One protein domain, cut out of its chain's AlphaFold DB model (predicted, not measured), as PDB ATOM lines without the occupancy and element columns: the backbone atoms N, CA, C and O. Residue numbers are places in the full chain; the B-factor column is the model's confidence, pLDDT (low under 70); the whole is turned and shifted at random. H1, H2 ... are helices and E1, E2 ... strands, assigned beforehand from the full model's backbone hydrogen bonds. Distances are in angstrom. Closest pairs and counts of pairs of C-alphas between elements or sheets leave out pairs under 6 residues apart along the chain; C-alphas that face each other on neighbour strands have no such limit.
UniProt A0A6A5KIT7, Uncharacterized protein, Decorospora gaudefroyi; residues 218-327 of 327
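AT A GLANCE: This is residues 218 to 327 of the 327 residues of an uncharacterized protein of Decorospora gaudefroyi (UniProt A0A6A5KIT7). A strongly twisted sheet curls like part of a barrel: three long strands, E1, E2 and E3, with short E4 beside the start of E3. H2 stands near the start of E1, H3 lies by the other end of the strands, and residues 224 to 257 form a long loop with no named element. The 110 printed residues run H1 H2 E1 E2 E3 H3 H4 E4, class mixed, sheet order E1 E2 E3 E4, mixed. The whole is compact, radius of gyration of the C-alphas 13.8 A, spans 35 by 35 by 25 A.

IN THESE COORDINATES: E1, residues 270 to 278, is 24.0 A long; E2, 283 to 291, 25.0 A; E3, 296 to 306, 27.6 A; E4, 321 to 326, 14.9 A. H1 is residues 220 to 223, H2 258 to 266, H3 308 to 311, H4 313 to 318. C-alpha 270 is at (-46.423, -9.232, 32.853), C-alpha 326 at (-52.702, 2.193, 33.407).

HOW THE PARTS SIT: E1, E2 and E3 form a meander, each strand the antiparallel neighbour of the one before; N 273 and O 287 are 2.8 A apart, N 286 and O 303 2.9 A, within hydrogen-bond range. E3 bends by 66 degrees at residue 300. E4 is parallel to E3, N 297 to O 325 3.0 A; E3, H3, H4 and E4 make a strand-helix-strand unit with a right-handed crossover. H2 stands up from the sheet over E1, height 8.6 A; the closest C-alphas, Asn 264 and Trp 270, are 5.3 A apart. H3 is on the sheet; H4 and H1 only just are not, each with 4 pairs of C-alphas within 10 A. In H2 and H4 every O i to N i+4 pair is within range; H1 and H3 are too short for one.

THE WHOLE: The C-alphas farthest apart, of Ser 228 and Val 327, are 37.1 A apart. The printed part has no cut; the H1 to H2 link is long. pLDDT is under 70 in 34 residues, among them 224 to 235 and 238 to 251.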
ATOM      1  N   ILE A 218     -38.032  -3.288  34.534       92.62
ATOM      2  CA  ILE A 218     -36.975  -4.124  35.104       92.62
ATOM      3  C   ILE A 218     -36.790  -5.333  34.175       92.62
ATOM      4  O   ILE A 218     -37.770  -6.051  33.943       92.62
ATOM      5  N   PRO A 219     -35.579  -5.569  33.637       91.06
ATOM      6  CA  PRO A 219     -35.307  -6.722  32.787       91.06
ATOM      7  C   PRO A 219     -35.676  -8.040  33.476       91.06
ATOM      8  O   PRO A 219     -35.396  -8.232  34.656       91.06
ATOM      9  N   SER A 220     -36.264  -8.985  32.738       87.62
ATOM     10  CA  SER A 220     -36.634 -10.299  33.288       87.62
ATOM     11  C   SER A 220     -35.430 -11.078  33.829       87.62
ATOM     12  O   SER A 220     -35.556 -11.777  34.830       87.62
ATOM     13  N   VAL A 221     -34.250 -10.894  33.225       83.69
ATOM     14  CA  VAL A 221     -32.976 -11.460  33.698       83.69
ATOM     15  C   VAL A 221     -32.566 -10.943  35.083       83.69
ATOM     16  O   VAL A 221     -31.912 -11.659  35.831       83.69
ATOM     17  N   ASP A 222     -33.004  -9.741  35.468       83.19
ATOM     18  CA  ASP A 222     -32.725  -9.175  36.795       83.19
ATOM     19  C   ASP A 222     -33.741  -9.654  37.854       83.19
ATOM     20  O   ASP A 222     -33.558  -9.435  39.056       83.19
ATOM     21  N   LEU A 223     -34.823 -10.310  37.414       79.06
ATOM     22  CA  LEU A 223     -35.871 -10.866  38.271       79.06
ATOM     23  C   LEU A 223     -35.672 -12.357  38.566       79.06
ATOM     24  O   LEU A 223     -36.295 -12.855  39.498       79.06
ATOM     25  N   SER A 224     -34.851 -13.078  37.797       66.75
ATOM     26  CA  SER A 224     -34.733 -14.535  37.914       66.75
ATOM     27  C   SER A 224     -34.171 -14.976  39.268       66.75
ATOM     28  O   SER A 224     -33.129 -14.485  39.709       66.75
ATOM     29  N   VAL A 225     -34.814 -15.972  39.889       62.53
ATOM     30  CA  VAL A 225     -34.185 -16.787  40.939       62.53
ATOM     31  C   VAL A 225     -33.005 -17.477  40.262       62.53
ATOM     32  O   VAL A 225     -33.230 -18.212  39.306       62.53
ATOM     33  N   GLY A 226     -31.768 -17.173  40.669       57.62
ATOM     34  CA  GLY A 226     -30.563 -17.645  39.970       57.62
ATOM     35  C   GLY A 226     -30.586 -19.146  39.641       57.62
ATOM     36  O   GLY A 226     -31.291 -19.905  40.300       57.62
ATOM     37  N   ASP A 227     -29.780 -19.556  38.651       51.75
ATOM     38  CA  ASP A 227     -29.769 -20.850  37.923       51.75
ATOM     39  C   ASP A 227     -29.902 -22.166  38.737       51.75
ATOM     40  O   ASP A 227     -29.974 -23.252  38.165       51.75
ATOM     41  N   SER A 228     -29.898 -22.120  40.068       53.19
ATOM     42  CA  SER A 228     -29.841 -23.268  40.969       53.19
ATOM     43  C   SER A 228     -31.162 -23.674  41.634       53.19
ATOM     44  O   SER A 228     -31.176 -24.729  42.273       53.19
ATOM     45  N   MET A 229     -32.266 -22.923  41.501       50.19
ATOM     46  CA  MET A 229     -33.560 -23.334  42.077       50.19
ATOM     47  C   MET A 229     -34.612 -23.658  41.011       50.19
ATOM     48  O   MET A 229     -35.112 -22.749  40.350       50.19
ATOM     49  N   PRO A 230     -35.031 -24.931  40.876       55.94
ATOM     50  CA  PRO A 230     -36.223 -25.244  40.107       55.94
ATOM     51  C   PRO A 230     -37.445 -24.655  40.824       55.94
ATOM     52  O   PRO A 230     -37.767 -25.036  41.953       55.94
ATOM     53  N   VAL A 231     -38.123 -23.713  40.167       56.72
ATOM     54  CA  VAL A 231     -39.409 -23.173  40.619       56.72
ATOM     55  C   VAL A 231     -40.456 -24.270  40.419       56.72
ATOM     56  O   VAL A 231     -41.015 -24.441  39.341       56.72
ATOM     57  N   HIS A 232     -40.650 -25.096  41.441       59.91
ATOM     58  CA  HIS A 232     -41.745 -26.059  41.490       59.91
ATOM     59  C   HIS A 232     -42.996 -25.390  42.073       59.91
ATOM     60  O   HIS A 232     -42.887 -24.534  42.945       59.91
ATOM     61  N   ASP A 233     -44.188 -25.850  41.681       56.41
ATOM     62  CA  ASP A 233     -45.488 -25.305  42.128       56.41
ATOM     63  C   ASP A 233     -45.727 -25.338  43.651       56.41
ATOM     64  O   ASP A 233     -46.685 -24.747  44.143       56.41
ATOM     65  N   ALA A 234     -44.865 -26.022  44.408       57.97
ATOM     66  CA  ALA A 234     -44.910 -26.084  45.865       57.97
ATOM     67  C   ALA A 234     -44.089 -24.984  46.569       57.97
ATOM     68  O   ALA A 234     -44.119 -24.922  47.794       57.97
ATOM     69  N   VAL A 235     -43.343 -24.151  45.832       66.06
ATOM     70  CA  VAL A 235     -42.526 -23.073  46.408       66.06
ATOM     71  C   VAL A 235     -43.436 -21.909  46.792       66.06
ATOM     72  O   VAL A 235     -44.074 -21.290  45.938       66.06
ATOM     73  N   THR A 236     -43.495 -21.597  48.083       71.06
ATOM     74  CA  THR A 236     -44.141 -20.379  48.576       71.06
ATOM     75  C   THR A 236     -43.179 -19.193  48.486       71.06
ATOM     76  O   THR A 236     -41.967 -19.366  48.366       71.06
ATOM     77  N   TRP A 237     -43.695 -17.963  48.557       70.88
ATOM     78  CA  TRP A 237     -42.843 -16.767  48.608       70.88
ATOM     79  C   TRP A 237     -41.880 -16.773  49.806       70.88
ATOM     80  O   TRP A 237     -40.797 -16.201  49.708       70.88
ATOM     81  N   ASP A 238     -42.240 -17.467  50.890       65.44
ATOM     82  CA  ASP A 238     -41.409 -17.621  52.086       65.44
ATOM     83  C   ASP A 238     -40.246 -18.612  51.886       65.44
ATOM     84  O   ASP A 238     -39.238 -18.531  52.590       65.44
ATOM     85  N   ASP A 239     -40.354 -19.518  50.909       57.44
ATOM     86  CA  ASP A 239     -39.319 -20.509  50.595       57.44
ATOM     87  C   ASP A 239     -38.206 -19.943  49.698       57.44
ATOM     88  O   ASP A 239     -37.153 -20.568  49.550       57.44
ATOM     89  N   ILE A 240     -38.412 -18.767  49.091       59.66
ATOM     90  CA  ILE A 240     -37.416 -18.123  48.230       59.66
ATOM     91  C   ILE A 240     -36.393 -17.410  49.128       59.66
ATOM     92  O   ILE A 240     -36.748 -16.425  49.784       59.66
ATOM     93  N   PRO A 241     -35.115 -17.851  49.162       49.41
ATOM     94  CA  PRO A 241     -34.104 -17.268  50.039       49.41
ATOM     95  C   PRO A 241     -34.051 -15.750  49.874       49.41
ATOM     96  O   PRO A 241     -34.001 -15.282  48.744       49.41
ATOM     97  N   LEU A 242     -33.990 -14.989  50.972       44.25
ATOM     98  CA  LEU A 242     -33.908 -13.512  50.972       44.25
ATOM     99  C   LEU A 242     -32.800 -12.934  50.066       44.25
ATOM    100  O   LEU A 242     -32.877 -11.783  49.652       44.25
ATOM    101  N   SER A 243     -31.759 -13.717  49.765       42.47
ATOM    102  CA  SER A 243     -30.682 -13.350  48.835       42.47
ATOM    103  C   SER A 243     -31.009 -13.596  47.358       42.47
ATOM    104  O   SER A 243     -30.337 -13.044  46.499       42.47
ATOM    105  N   ALA A 244     -31.979 -14.463  47.066       43.72
ATOM    106  CA  ALA A 244     -32.480 -14.767  45.726       43.72
ATOM    107  C   ALA A 244     -33.796 -14.029  45.431       43.72
ATOM    108  O   ALA A 244     -34.094 -13.712  44.284       43.72
ATOM    109  N   SER A 245     -34.574 -13.711  46.467       48.50
ATOM    110  CA  SER A 245     -35.713 -12.813  46.397       48.50
ATOM    111  C   SER A 245     -35.223 -11.374  46.503       48.50
ATOM    112  O   SER A 245     -35.324 -10.763  47.561       48.50
ATOM    113  N   ASN A 246     -34.667 -10.839  45.411       50.78
ATOM    114  CA  ASN A 246     -34.240  -9.440  45.278       50.78
ATOM    115  C   ASN A 246     -35.308  -8.466  45.826       50.78
ATOM    116  O   ASN A 246     -36.184  -7.992  45.105       50.78
ATOM    117  N   GLY A 247     -35.238  -8.167  47.124       53.59
ATOM    118  CA  GLY A 247     -36.068  -7.192  47.810       53.59
ATOM    119  C   GLY A 247     -37.492  -7.587  48.208       53.59
ATOM    120  O   GLY A 247     -38.245  -6.666  48.521       53.59
ATOM    121  N   TRP A 248     -37.886  -8.867  48.240       62.81
ATOM    122  CA  TRP A 248     -39.202  -9.220  48.800       62.81
ATOM    123  C   TRP A 248     -39.235  -9.016  50.317       62.81
ATOM    124  O   TRP A 248     -38.344  -9.450  51.046       62.81
ATOM    125  N   ILE A 249     -40.283  -8.349  50.805       62.38
ATOM    126  CA  ILE A 249     -40.505  -8.154  52.239       62.38
ATOM    127  C   ILE A 249     -41.411  -9.287  52.742       62.38
ATOM    128  O   ILE A 249     -42.534  -9.410  52.246       62.38
ATOM    129  N   PRO A 250     -40.969 -10.095  53.726       56.81
ATOM    130  CA  PRO A 250     -41.805 -11.126  54.335       56.81
ATOM    131  C   PRO A 250     -43.147 -10.563  54.822       56.81
ATOM    132  O   PRO A 250     -43.192  -9.485  55.419       56.81
ATOM    133  N   GLY A 251     -44.236 -11.289  54.562       62.38
ATOM    134  CA  GLY A 251     -45.603 -10.858  54.884       62.38
ATOM    135  C   GLY A 251     -46.300 -10.038  53.791       62.38
ATOM    136  O   GLY A 251     -47.464  -9.677  53.956       62.38
ATOM    137  N   LEU A 252     -45.645  -9.760  52.662       72.94
ATOM    138  CA  LEU A 252     -46.338  -9.310  51.454       72.94
ATOM    139  C   LEU A 252     -46.893 -10.533  50.721       72.94
ATOM    140  O   LEU A 252     -46.132 -11.382  50.271       72.94
ATOM    141  N   LEU A 253     -48.217 -10.622  50.607       68.19
ATOM    142  CA  LEU A 253     -48.887 -11.696  49.873       68.19
ATOM    143  C   LEU A 253     -49.349 -11.162  48.514       68.19
ATOM    144  O   LEU A 253     -50.412 -10.533  48.441       68.19
ATOM    145  N   PRO A 254     -48.570 -11.354  47.434       79.75
ATOM    146  CA  PRO A 254     -49.078 -11.075  46.103       79.75
ATOM    147  C   PRO A 254     -50.239 -12.031  45.777       79.75
ATOM    148  O   PRO A 254     -50.295 -13.146  46.298       79.75
ATOM    149  N   PRO A 255     -51.169 -11.635  44.896       83.62
ATOM    150  CA  PRO A 255     -52.331 -12.447  44.538       83.62
ATOM    151  C   PRO A 255     -51.997 -13.612  43.578       83.62
ATOM    152  O   PRO A 255     -52.884 -14.079  42.873       83.62
ATOM    153  N   PHE A 256     -50.736 -14.054  43.520       87.31
ATOM    154  CA  PHE A 256     -50.216 -15.045  42.571       87.31
ATOM    155  C   PHE A 256     -49.087 -15.884  43.185       87.31
ATOM    156  O   PHE A 256     -48.433 -15.480  44.154       87.31
ATOM    157  N   THR A 257     -48.838 -17.058  42.603       86.88
ATOM    158  CA  THR A 257     -47.722 -17.932  43.002       86.88
ATOM    159  C   THR A 257     -46.403 -17.492  42.354       86.88
ATOM    160  O   THR A 257     -46.421 -16.798  41.331       86.88
ATOM    161  N   PRO A 258     -45.235 -17.903  42.886       85.69
ATOM    162  CA  PRO A 258     -43.960 -17.684  42.207       85.69
ATOM    163  C   PRO A 258     -43.928 -18.261  40.784       85.69
ATOM    164  O   PRO A 258     -43.499 -17.570  39.865       85.69
ATOM    165  N   SER A 259     -44.431 -19.488  40.578       86.56
ATOM    166  CA  SER A 259     -44.503 -20.113  39.247       86.56
ATOM    167  C   SER A 259     -45.295 -19.258  38.256       86.56
ATOM    168  O   SER A 259     -44.841 -19.027  37.138       86.56
ATOM    169  N   GLU A 260     -46.462 -18.758  38.674       91.06
ATOM    170  CA  GLU A 260     -47.303 -17.887  37.849       91.06
ATOM    171  C   GLU A 260     -46.586 -16.577  37.506       91.06
ATOM    172  O   GLU A 260     -46.606 -16.144  36.354       91.06
ATOM    173  N   PHE A 261     -45.907 -15.971  38.485       91.50
ATOM    174  CA  PHE A 261     -45.121 -14.759  38.275       91.50
ATOM    175  C   PHE A 261     -44.045 -14.948  37.204       91.50
ATOM    176  O   PHE A 261     -44.027 -14.201  36.226       91.50
ATOM    177  N   TYR A 262     -43.175 -15.951  37.353       88.69
ATOM    178  CA  TYR A 262     -42.082 -16.167  36.403       88.69
ATOM    179  C   TYR A 262     -42.594 -16.555  35.018       88.69
ATOM    180  O   TYR A 262     -42.152 -15.969  34.033       88.69
ATOM    181  N   ALA A 263     -43.590 -17.444  34.937       91.19
ATOM    182  CA  ALA A 263     -44.181 -17.842  33.662       91.19
ATOM    183  C   ALA A 263     -44.762 -16.641  32.894       91.19
ATOM    184  O   ALA A 263     -44.553 -16.515  31.687       91.19
ATOM    185  N   ASN A 264     -45.455 -15.726  33.581       95.31
ATOM    186  CA  ASN A 264     -46.038 -14.545  32.943       95.31
ATOM    187  C   ASN A 264     -44.997 -13.478  32.570       95.31
ATOM    188  O   ASN A 264     -45.173 -12.794  31.559       95.31
ATOM    189  N   ILE A 265     -43.924 -13.325  33.356       93.69
ATOM    190  CA  ILE A 265     -42.799 -12.437  33.023       93.69
ATOM    191  C   ILE A 265     -42.054 -12.962  31.788       93.69
ATOM    192  O   ILE A 265     -41.815 -12.199  30.854       93.69
ATOM    193  N   GLU A 266     -41.733 -14.257  31.742       91.44
ATOM    194  CA  GLU A 266     -41.060 -14.892  30.600       91.44
ATOM    195  C   GLU A 266     -41.905 -14.839  29.324       91.44
ATOM    196  O   GLU A 266     -41.382 -14.589  28.238       91.44
ATOM    197  N   ALA A 267     -43.223 -15.015  29.451       94.81
ATOM    198  CA  ALA A 267     -44.155 -14.896  28.336       94.81
ATOM    199  C   ALA A 267     -44.374 -13.442  27.865       94.81
ATOM    200  O   ALA A 267     -45.086 -13.225  26.884       94.81
ATOM    201  N   GLY A 268     -43.817 -12.442  28.559       94.44
ATOM    202  CA  GLY A 268     -44.023 -11.019  28.262       94.44
ATOM    203  C   GLY A 268     -45.442 -10.514  28.555       94.44
ATOM    204  O   GLY A 268     -45.796  -9.404  28.155       94.44
ATOM    205  N   ILE A 269     -46.258 -11.313  29.249       97.06
ATOM    206  CA  ILE A 269     -47.628 -10.966  29.648       97.06
ATOM    207  C   ILE A 269     -47.581  -9.952  30.792       97.06
ATOM    208  O   ILE A 269     -48.368  -9.001  30.823       97.06
ATOM    209  N   TRP A 270     -46.646 -10.138  31.728       97.44
ATOM    210  CA  TRP A 270     -46.423  -9.232  32.853       97.44
ATOM    211  C   TRP A 270     -45.134  -8.431  32.699       97.44
ATOM    212  O   TRP A 270     -44.200  -8.814  31.995       97.44
ATOM    213  N   SER A 271     -45.064  -7.289  33.378       96.75
ATOM    214  CA  SER A 271     -43.827  -6.517  33.504       96.75
ATOM    215  C   SER A 271     -43.729  -5.832  34.859       96.75
ATOM    216  O   SER A 271     -44.721  -5.341  35.398       96.75
ATOM    217  N   CYS A 272     -42.507  -5.763  35.380       95.81
ATOM    218  CA  CYS A 272     -42.178  -5.019  36.589       95.81
ATOM    219  C   CYS A 272     -41.742  -3.601  36.212       95.81
ATOM    220  O   CYS A 272     -40.695  -3.409  35.596       95.81
ATOM    221  N   LEU A 273     -42.547  -2.607  36.576       95.69
ATOM    222  CA  LEU A 273     -42.284  -1.196  36.324       95.69
ATOM    223  C   LEU A 273     -41.676  -0.539  37.561       95.69
ATOM    224  O   LEU A 273     -42.201  -0.674  38.667       95.69
ATOM    225  N   LEU A 274     -40.610   0.227  37.374       93.06
ATOM    226  CA  LEU A 274     -39.991   0.999  38.443       93.06
ATOM    227  C   LEU A 274     -40.683   2.362  38.575       93.06
ATOM    228  O   LEU A 274     -40.577   3.198  37.675       93.06
ATOM    229  N   LEU A 275     -41.382   2.602  39.693       91.94
ATOM    230  CA  LEU A 275     -42.054   3.889  39.935       91.94
ATOM    231  C   LEU A 275     -41.109   4.940  40.531       91.94
ATOM    232  O   LEU A 275     -41.145   6.113  40.159       91.94
ATOM    233  N   GLY A 276     -40.224   4.514  41.428       87.31
ATOM    234  CA  GLY A 276     -39.191   5.368  42.002       87.31
ATOM    235  C   GLY A 276     -38.334   4.652  43.037       87.31
ATOM    236  O   GLY A 276     -38.640   3.525  43.427       87.31
ATOM    237  N   CYS A 277     -37.264   5.316  43.472       80.88
ATOM    238  CA  CYS A 277     -36.296   4.806  44.440       80.88
ATOM    239  C   CYS A 277     -36.122   5.764  45.619       80.88
ATOM    240  O   CYS A 277     -35.992   6.966  45.436       80.88
ATOM    241  N   LEU A 278     -36.056   5.219  46.830       73.75
ATOM    242  CA  LEU A 278     -35.639   5.898  48.051       73.75
ATOM    243  C   LEU A 278     -34.165   5.594  48.292       73.75
ATOM    244  O   LEU A 278     -33.829   4.510  48.779       73.75
ATOM    245  N   TRP A 279     -33.285   6.530  47.942       64.12
ATOM    246  CA  TRP A 279     -31.839   6.288  47.970       64.12
ATOM    247  C   TRP A 279     -31.302   5.997  49.368       64.12
ATOM    248  O   TRP A 279     -30.606   5.003  49.546       64.12
ATOM    249  N   GLU A 280     -31.709   6.773  50.377       65.00
ATOM    250  CA  GLU A 280     -31.270   6.577  51.770       65.00
ATOM    251  C   GLU A 280     -31.650   5.208  52.350       65.00
ATOM    252  O   GLU A 280     -31.128   4.792  53.383       65.00
ATOM    253  N   ARG A 281     -32.597   4.512  51.715       62.94
ATOM    254  CA  ARG A 281     -33.118   3.226  52.185       62.94
ATOM    255  C   ARG A 281     -32.826   2.080  51.236       62.94
ATOM    256  O   ARG A 281     -33.281   0.970  51.506       62.94
ATOM    257  N   HIS A 282     -32.108   2.347  50.143       71.75
ATOM    258  CA  HIS A 282     -31.837   1.375  49.088       71.75
ATOM    259  C   HIS A 282     -33.109   0.626  48.654       71.75
ATOM    260  O   HIS A 282     -33.096  -0.589  48.456       71.75
ATOM    261  N   SER A 283     -34.235   1.347  48.581       77.25
ATOM    262  CA  SER A 283     -35.540   0.740  48.326       77.25
ATOM    263  C   SER A 283     -36.198   1.338  47.093       77.25
ATOM    264  O   SER A 283     -36.497   2.527  47.067       77.25
ATOM    265  N   ALA A 284     -36.478   0.513  46.097       85.50
ATOM    266  CA  ALA A 284     -37.312   0.847  44.953       85.50
ATOM    267  C   ALA A 284     -38.786   0.549  45.251       85.50
ATOM    268  O   ALA A 284     -39.083  -0.289  46.095       85.50
ATOM    269  N   PHE A 285     -39.719   1.177  44.541       89.56
ATOM    270  CA  PHE A 285     -41.085   0.668  44.439       89.56
ATOM    271  C   PHE A 285     -41.315   0.067  43.057       89.56
ATOM    272  O   PHE A 285     -41.140   0.740  42.035       89.56
ATOM    273  N   VAL A 286     -41.736  -1.196  43.048       92.75
ATOM    274  CA  VAL A 286     -42.026  -1.965  41.843       92.75
ATOM    275  C   VAL A 286     -43.534  -2.104  41.696       92.75
ATOM    276  O   VAL A 286     -44.222  -2.561  42.609       92.75
ATOM    277  N   LEU A 287     -44.048  -1.713  40.534       95.38
ATOM    278  CA  LEU A 287     -45.424  -1.929  40.113       95.38
ATOM    279  C   LEU A 287     -45.452  -3.073  39.099       95.38
ATOM    280  O   LEU A 287     -44.922  -2.941  38.000       95.38
ATOM    281  N   LEU A 288     -46.101  -4.177  39.450       96.50
ATOM    282  CA  LEU A 288     -46.343  -5.269  38.519       96.50
ATOM    283  C   LEU A 288     -47.620  -4.997  37.734       96.50
ATOM    284  O   LEU A 288     -48.687  -4.774  38.320       96.50
ATOM    285  N   VAL A 289     -47.508  -5.058  36.414       97.81
ATOM    286  CA  VAL A 289     -48.631  -4.867  35.501       97.81
ATOM    287  C   VAL A 289     -48.813  -6.065  34.581       97.81
ATOM    288  O   VAL A 289     -47.846  -6.743  34.243       97.81
ATOM    289  N   GLU A 290     -50.053  -6.286  34.162       97.81
ATOM    290  CA  GLU A 290     -50.447  -7.208  33.102       97.81
ATOM    291  C   GLU A 290     -50.847  -6.389  31.875       97.81
ATOM    292  O   GLU A 290     -51.716  -5.513  31.958       97.81
ATOM    293  N   TRP A 291     -50.232  -6.680  30.732       98.00
ATOM    294  CA  TRP A 291     -50.532  -6.005  29.476       98.00
ATOM    295  C   TRP A 291     -51.826  -6.540  28.865       98.00
ATOM    296  O   TRP A 291     -52.026  -7.750  28.752       98.00
ATOM    297  N   LYS A 292     -52.715  -5.633  28.459       97.56
ATOM    298  CA  LYS A 292     -53.918  -5.958  27.673       97.56
ATOM    299  C   LYS A 292     -53.672  -5.748  26.185       97.56
ATOM    300  O   LYS A 292     -54.118  -6.542  25.365       97.56
ATOM    301  N   ASP A 293     -52.920  -4.704  25.877       95.94
ATOM    302  CA  ASP A 293     -52.405  -4.349  24.565       95.94
ATOM    303  C   ASP A 293     -51.216  -3.399  24.759       95.94
ATOM    304  O   ASP A 293     -50.892  -3.010  25.883       95.94
ATOM    305  N   GLU A 294     -50.547  -3.014  23.679       90.19
ATOM    306  CA  GLU A 294     -49.639  -1.871  23.735       90.19
ATOM    307  C   GLU A 294     -50.443  -0.587  23.468       90.19
ATOM    308  O   GLU A 294     -51.035  -0.489  22.387       90.19
ATOM    309  N   PRO A 295     -50.486   0.414  24.382       95.19
ATOM    310  CA  PRO A 295     -49.759   0.575  25.654       95.19
ATOM    311  C   PRO A 295     -50.590   0.275  26.928       95.19
ATOM    312  O   PRO A 295     -50.234   0.736  28.018       95.19
ATOM    313  N   THR A 296     -51.739  -0.395  26.831       97.94
ATOM    314  CA  THR A 296     -52.676  -0.538  27.958       97.94
ATOM    315  C   THR A 296     -52.296  -1.664  28.912       97.94
ATOM    316  O   THR A 296     -52.168  -2.827  28.524       97.94
ATOM    317  N   ALA A 297     -52.221  -1.344  30.203       98.38
ATOM    318  CA  ALA A 297     -51.932  -2.318  31.245       98.38
ATOM    319  C   ALA A 297     -52.868  -2.168  32.446       98.38
ATOM    320  O   ALA A 297     -53.371  -1.082  32.740       98.38
ATOM    321  N   VAL A 298     -53.068  -3.264  33.172       97.94
ATOM    322  CA  VAL A 298     -53.721  -3.265  34.485       97.94
ATOM    323  C   VAL A 298     -52.689  -3.573  35.555       97.94
ATOM    324  O   VAL A 298     -51.800  -4.397  35.364       97.94
ATOM    325  N   ARG A 299     -52.806  -2.926  36.708       97.50
ATOM    326  CA  ARG A 299     -52.048  -3.300  37.896       97.50
ATOM    327  C   ARG A 299     -52.421  -4.725  38.305       97.50
ATOM    328  O   ARG A 299     -53.604  -5.056  38.345       97.50
ATOM    329  N   VAL A 300     -51.417  -5.514  38.672       96.19
ATOM    330  CA  VAL A 300     -51.564  -6.844  39.286       96.19
ATOM    331  C   VAL A 300     -51.181  -6.777  40.761       96.19
ATOM    332  O   VAL A 300     -51.923  -7.228  41.626       96.19
ATOM    333  N   ALA A 301     -50.030  -6.174  41.059       94.25
ATOM    334  CA  ALA A 301     -49.522  -6.005  42.415       94.25
ATOM    335  C   ALA A 301     -48.514  -4.852  42.469       94.25
ATOM    336  O   ALA A 301     -48.171  -4.248  41.455       94.25
ATOM    337  N   GLY A 302     -48.028  -4.543  43.665       92.25
ATOM    338  CA  GLY A 302     -46.890  -3.653  43.843       92.25
ATOM    339  C   GLY A 302     -46.249  -3.889  45.200       92.25
ATOM    340  O   GLY A 302     -46.919  -4.370  46.115       92.25
ATOM    341  N   TRP A 303     -44.957  -3.604  45.309       90.12
ATOM    342  CA  TRP A 303     -44.194  -3.810  46.535       90.12
ATOM    343  C   TRP A 303     -42.963  -2.902  46.592       90.12
ATOM    344  O   TRP A 303     -42.422  -2.508  45.553       90.12
ATOM    345  N   PRO A 304     -42.480  -2.580  47.803       85.44
ATOM    346  CA  PRO A 304     -41.140  -2.050  47.961       85.44
ATOM    347  C   PRO A 304     -40.132  -3.174  47.702       85.44
ATOM    348  O   PRO A 304     -40.256  -4.257  48.268       85.44
ATOM    349  N   CYS A 305     -39.126  -2.909  46.882       82.50
ATOM    350  CA  CYS A 305     -38.008  -3.795  46.618       82.50
ATOM    351  C   CYS A 305     -36.742  -3.246  47.287       82.50
ATOM    352  O   CYS A 305     -36.267  -2.163  46.946       82.50
ATOM    353  N   LEU A 306     -36.193  -3.997  48.240       71.69
ATOM    354  CA  LEU A 306     -34.902  -3.733  48.880       71.69
ATOM    355  C   LEU A 306     -33.786  -4.444  48.103       71.69
ATOM    356  O   LEU A 306     -33.423  -5.567  48.445       71.69
ATOM    357  N   SER A 307     -33.260  -3.827  47.044       71.94
ATOM    358  CA  SER A 307     -32.131  -4.398  46.300       71.94
ATOM    359  C   SER A 307     -31.011  -3.375  46.132       71.94
ATOM    360  O   SER A 307     -31.270  -2.269  45.649       71.94
ATOM    361  N   PRO A 308     -29.753  -3.739  46.459       65.75
ATOM    362  CA  PRO A 308     -28.599  -2.881  46.217       65.75
ATOM    363  C   PRO A 308     -28.397  -2.590  44.721       65.75
ATOM    364  O   PRO A 308     -27.810  -1.570  44.376       65.75
ATOM    365  N   HIS A 309     -28.932  -3.427  43.825       67.62
ATOM    366  CA  HIS A 309     -28.887  -3.180  42.381       67.62
ATOM    367  C   HIS A 309     -29.693  -1.943  41.962       67.62
ATOM    368  O   HIS A 309     -29.307  -1.258  41.022       67.62
ATOM    369  N   PHE A 310     -30.759  -1.595  42.693       69.12
ATOM    370  CA  PHE A 310     -31.556  -0.387  42.435       69.12
ATOM    371  C   PHE A 310     -30.999   0.867  43.129       69.12
ATOM    372  O   PHE A 310     -31.691   1.878  43.262       69.12
ATOM    373  N   VAL A 311     -29.750   0.805  43.590       67.06
ATOM    374  CA  VAL A 311     -29.026   1.940  44.177       67.06
ATOM    375  C   VAL A 311     -28.163   2.628  43.125       67.06
ATOM    376  O   VAL A 311     -27.920   3.829  43.227       67.06
ATOM    377  N   ASP A 312     -27.741   1.895  42.094       80.69
ATOM    378  CA  ASP A 312     -26.961   2.453  40.998       80.69
ATOM    379  C   ASP A 312     -27.882   3.167  39.995       80.69
ATOM    380  O   ASP A 312     -28.713   2.565  39.305       80.69
ATOM    381  N   ARG A 313     -27.732   4.494  39.931       79.62
ATOM    382  CA  ARG A 313     -28.492   5.358  39.029       79.62
ATOM    383  C   ARG A 313     -28.240   4.992  37.571       79.62
ATOM    384  O   ARG A 313     -29.190   5.016  36.795       79.62
ATOM    385  N   ASP A 314     -27.013   4.660  37.192       84.31
ATOM    386  CA  ASP A 314     -26.667   4.382  35.800       84.31
ATOM    387  C   ASP A 314     -27.286   3.060  35.337       84.31
ATOM    388  O   ASP A 314     -27.813   2.987  34.224       84.31
ATOM    389  N   VAL A 315     -27.346   2.063  36.227       84.94
ATOM    390  CA  VAL A 315     -28.066   0.801  35.981       84.94
ATOM    391  C   VAL A 315     -29.548   1.070  35.736       84.94
ATOM    392  O   VAL A 315     -30.088   0.672  34.703       84.94
ATOM    393  N   ILE A 316     -30.202   1.824  36.626       84.88
ATOM    394  CA  ILE A 316     -31.609   2.202  36.438       84.88
ATOM    395  C   ILE A 316     -31.782   2.983  35.135       84.88
ATOM    396  O   ILE A 316     -32.734   2.761  34.388       84.88
ATOM    397  N   LEU A 317     -30.873   3.913  34.833       86.19
ATOM    398  CA  LEU A 317     -30.981   4.742  33.642       86.19
ATOM    399  C   LEU A 317     -30.837   3.947  32.334       86.19
ATOM    400  O   LEU A 317     -31.383   4.401  31.320       86.19
ATOM    401  N   ALA A 318     -30.193   2.780  32.376       90.25
ATOM    402  CA  ALA A 318     -30.038   1.863  31.254       90.25
ATOM    403  C   ALA A 318     -31.275   0.987  30.982       90.25
ATOM    404  O   ALA A 318     -31.403   0.463  29.878       90.25
ATOM    405  N   PHE A 319     -32.201   0.850  31.939       92.81
ATOM    406  CA  PHE A 319     -33.422   0.063  31.738       92.81
ATOM    407  C   PHE A 319     -34.286   0.603  30.598       92.81
ATOM    408  O   PHE A 319     -34.410   1.820  30.411       92.81
ATOM    409  N   GLU A 320     -34.932  -0.313  29.875       95.81
ATOM    410  CA  GLU A 320     -35.866   0.014  28.801       95.81
ATOM    411  C   GLU A 320     -36.996   0.908  29.320       95.81
ATOM    412  O   GLU A 320     -37.492   0.738  30.435       95.81
ATOM    413  N   ARG A 321     -37.409   1.879  28.501       96.12
ATOM    414  CA  ARG A 321     -38.549   2.748  28.788       96.12
ATOM    415  C   ARG A 321     -39.755   2.286  27.997       96.12
ATOM    416  O   ARG A 321     -39.653   2.109  26.788       96.12
ATOM    417  N   ARG A 322     -40.902   2.202  28.662       96.88
ATOM    418  CA  ARG A 322     -42.166   1.839  28.031       96.88
ATOM    419  C   ARG A 322     -43.245   2.853  28.364       96.88
ATOM    420  O   ARG A 322     -43.337   3.328  29.496       96.88
ATOM    421  N   GLU A 323     -44.044   3.190  27.359       97.50
ATOM    422  CA  GLU A 323     -45.280   3.941  27.554       97.50
ATOM    423  C   GLU A 323     -46.328   3.030  28.188       97.50
ATOM    424  O   GLU A 323     -46.531   1.893  27.765       97.50
ATOM    425  N   VAL A 324     -46.988   3.540  29.221       97.94
ATOM    426  CA  VAL A 324     -47.968   2.807  30.014       97.94
ATOM    427  C   VAL A 324     -49.240   3.630  30.059       97.94
ATOM    428  O   VAL A 324     -49.225   4.786  30.477       97.94
ATOM    429  N   ARG A 325     -50.360   3.022  29.672       97.69
ATOM    430  CA  ARG A 325     -51.711   3.503  29.962       97.69
ATOM    431  C   ARG A 325     -52.323   2.578  31.009       97.69
ATOM    432  O   ARG A 325     -52.842   1.515  30.680       97.69
ATOM    433  N   LEU A 326     -52.243   2.983  32.270       97.88
ATOM    434  CA  LEU A 326     -52.702   2.193  33.407       97.88
ATOM    435  C   LEU A 326     -54.205   2.412  33.633       97.88
ATOM    436  O   LEU A 326     -54.615   3.544  33.908       97.88
ATOM    437  N   VAL A 327     -55.010   1.349  33.515       96.62
ATOM    438  CA  VAL A 327     -56.493   1.388  33.580       96.62
ATOM    439  C   VAL A 327     -57.089   0.653  34.768       96.62
ATOM    440  O   VAL A 327     -56.494  -0.327  35.262       96.62
TER     441      VAL A 327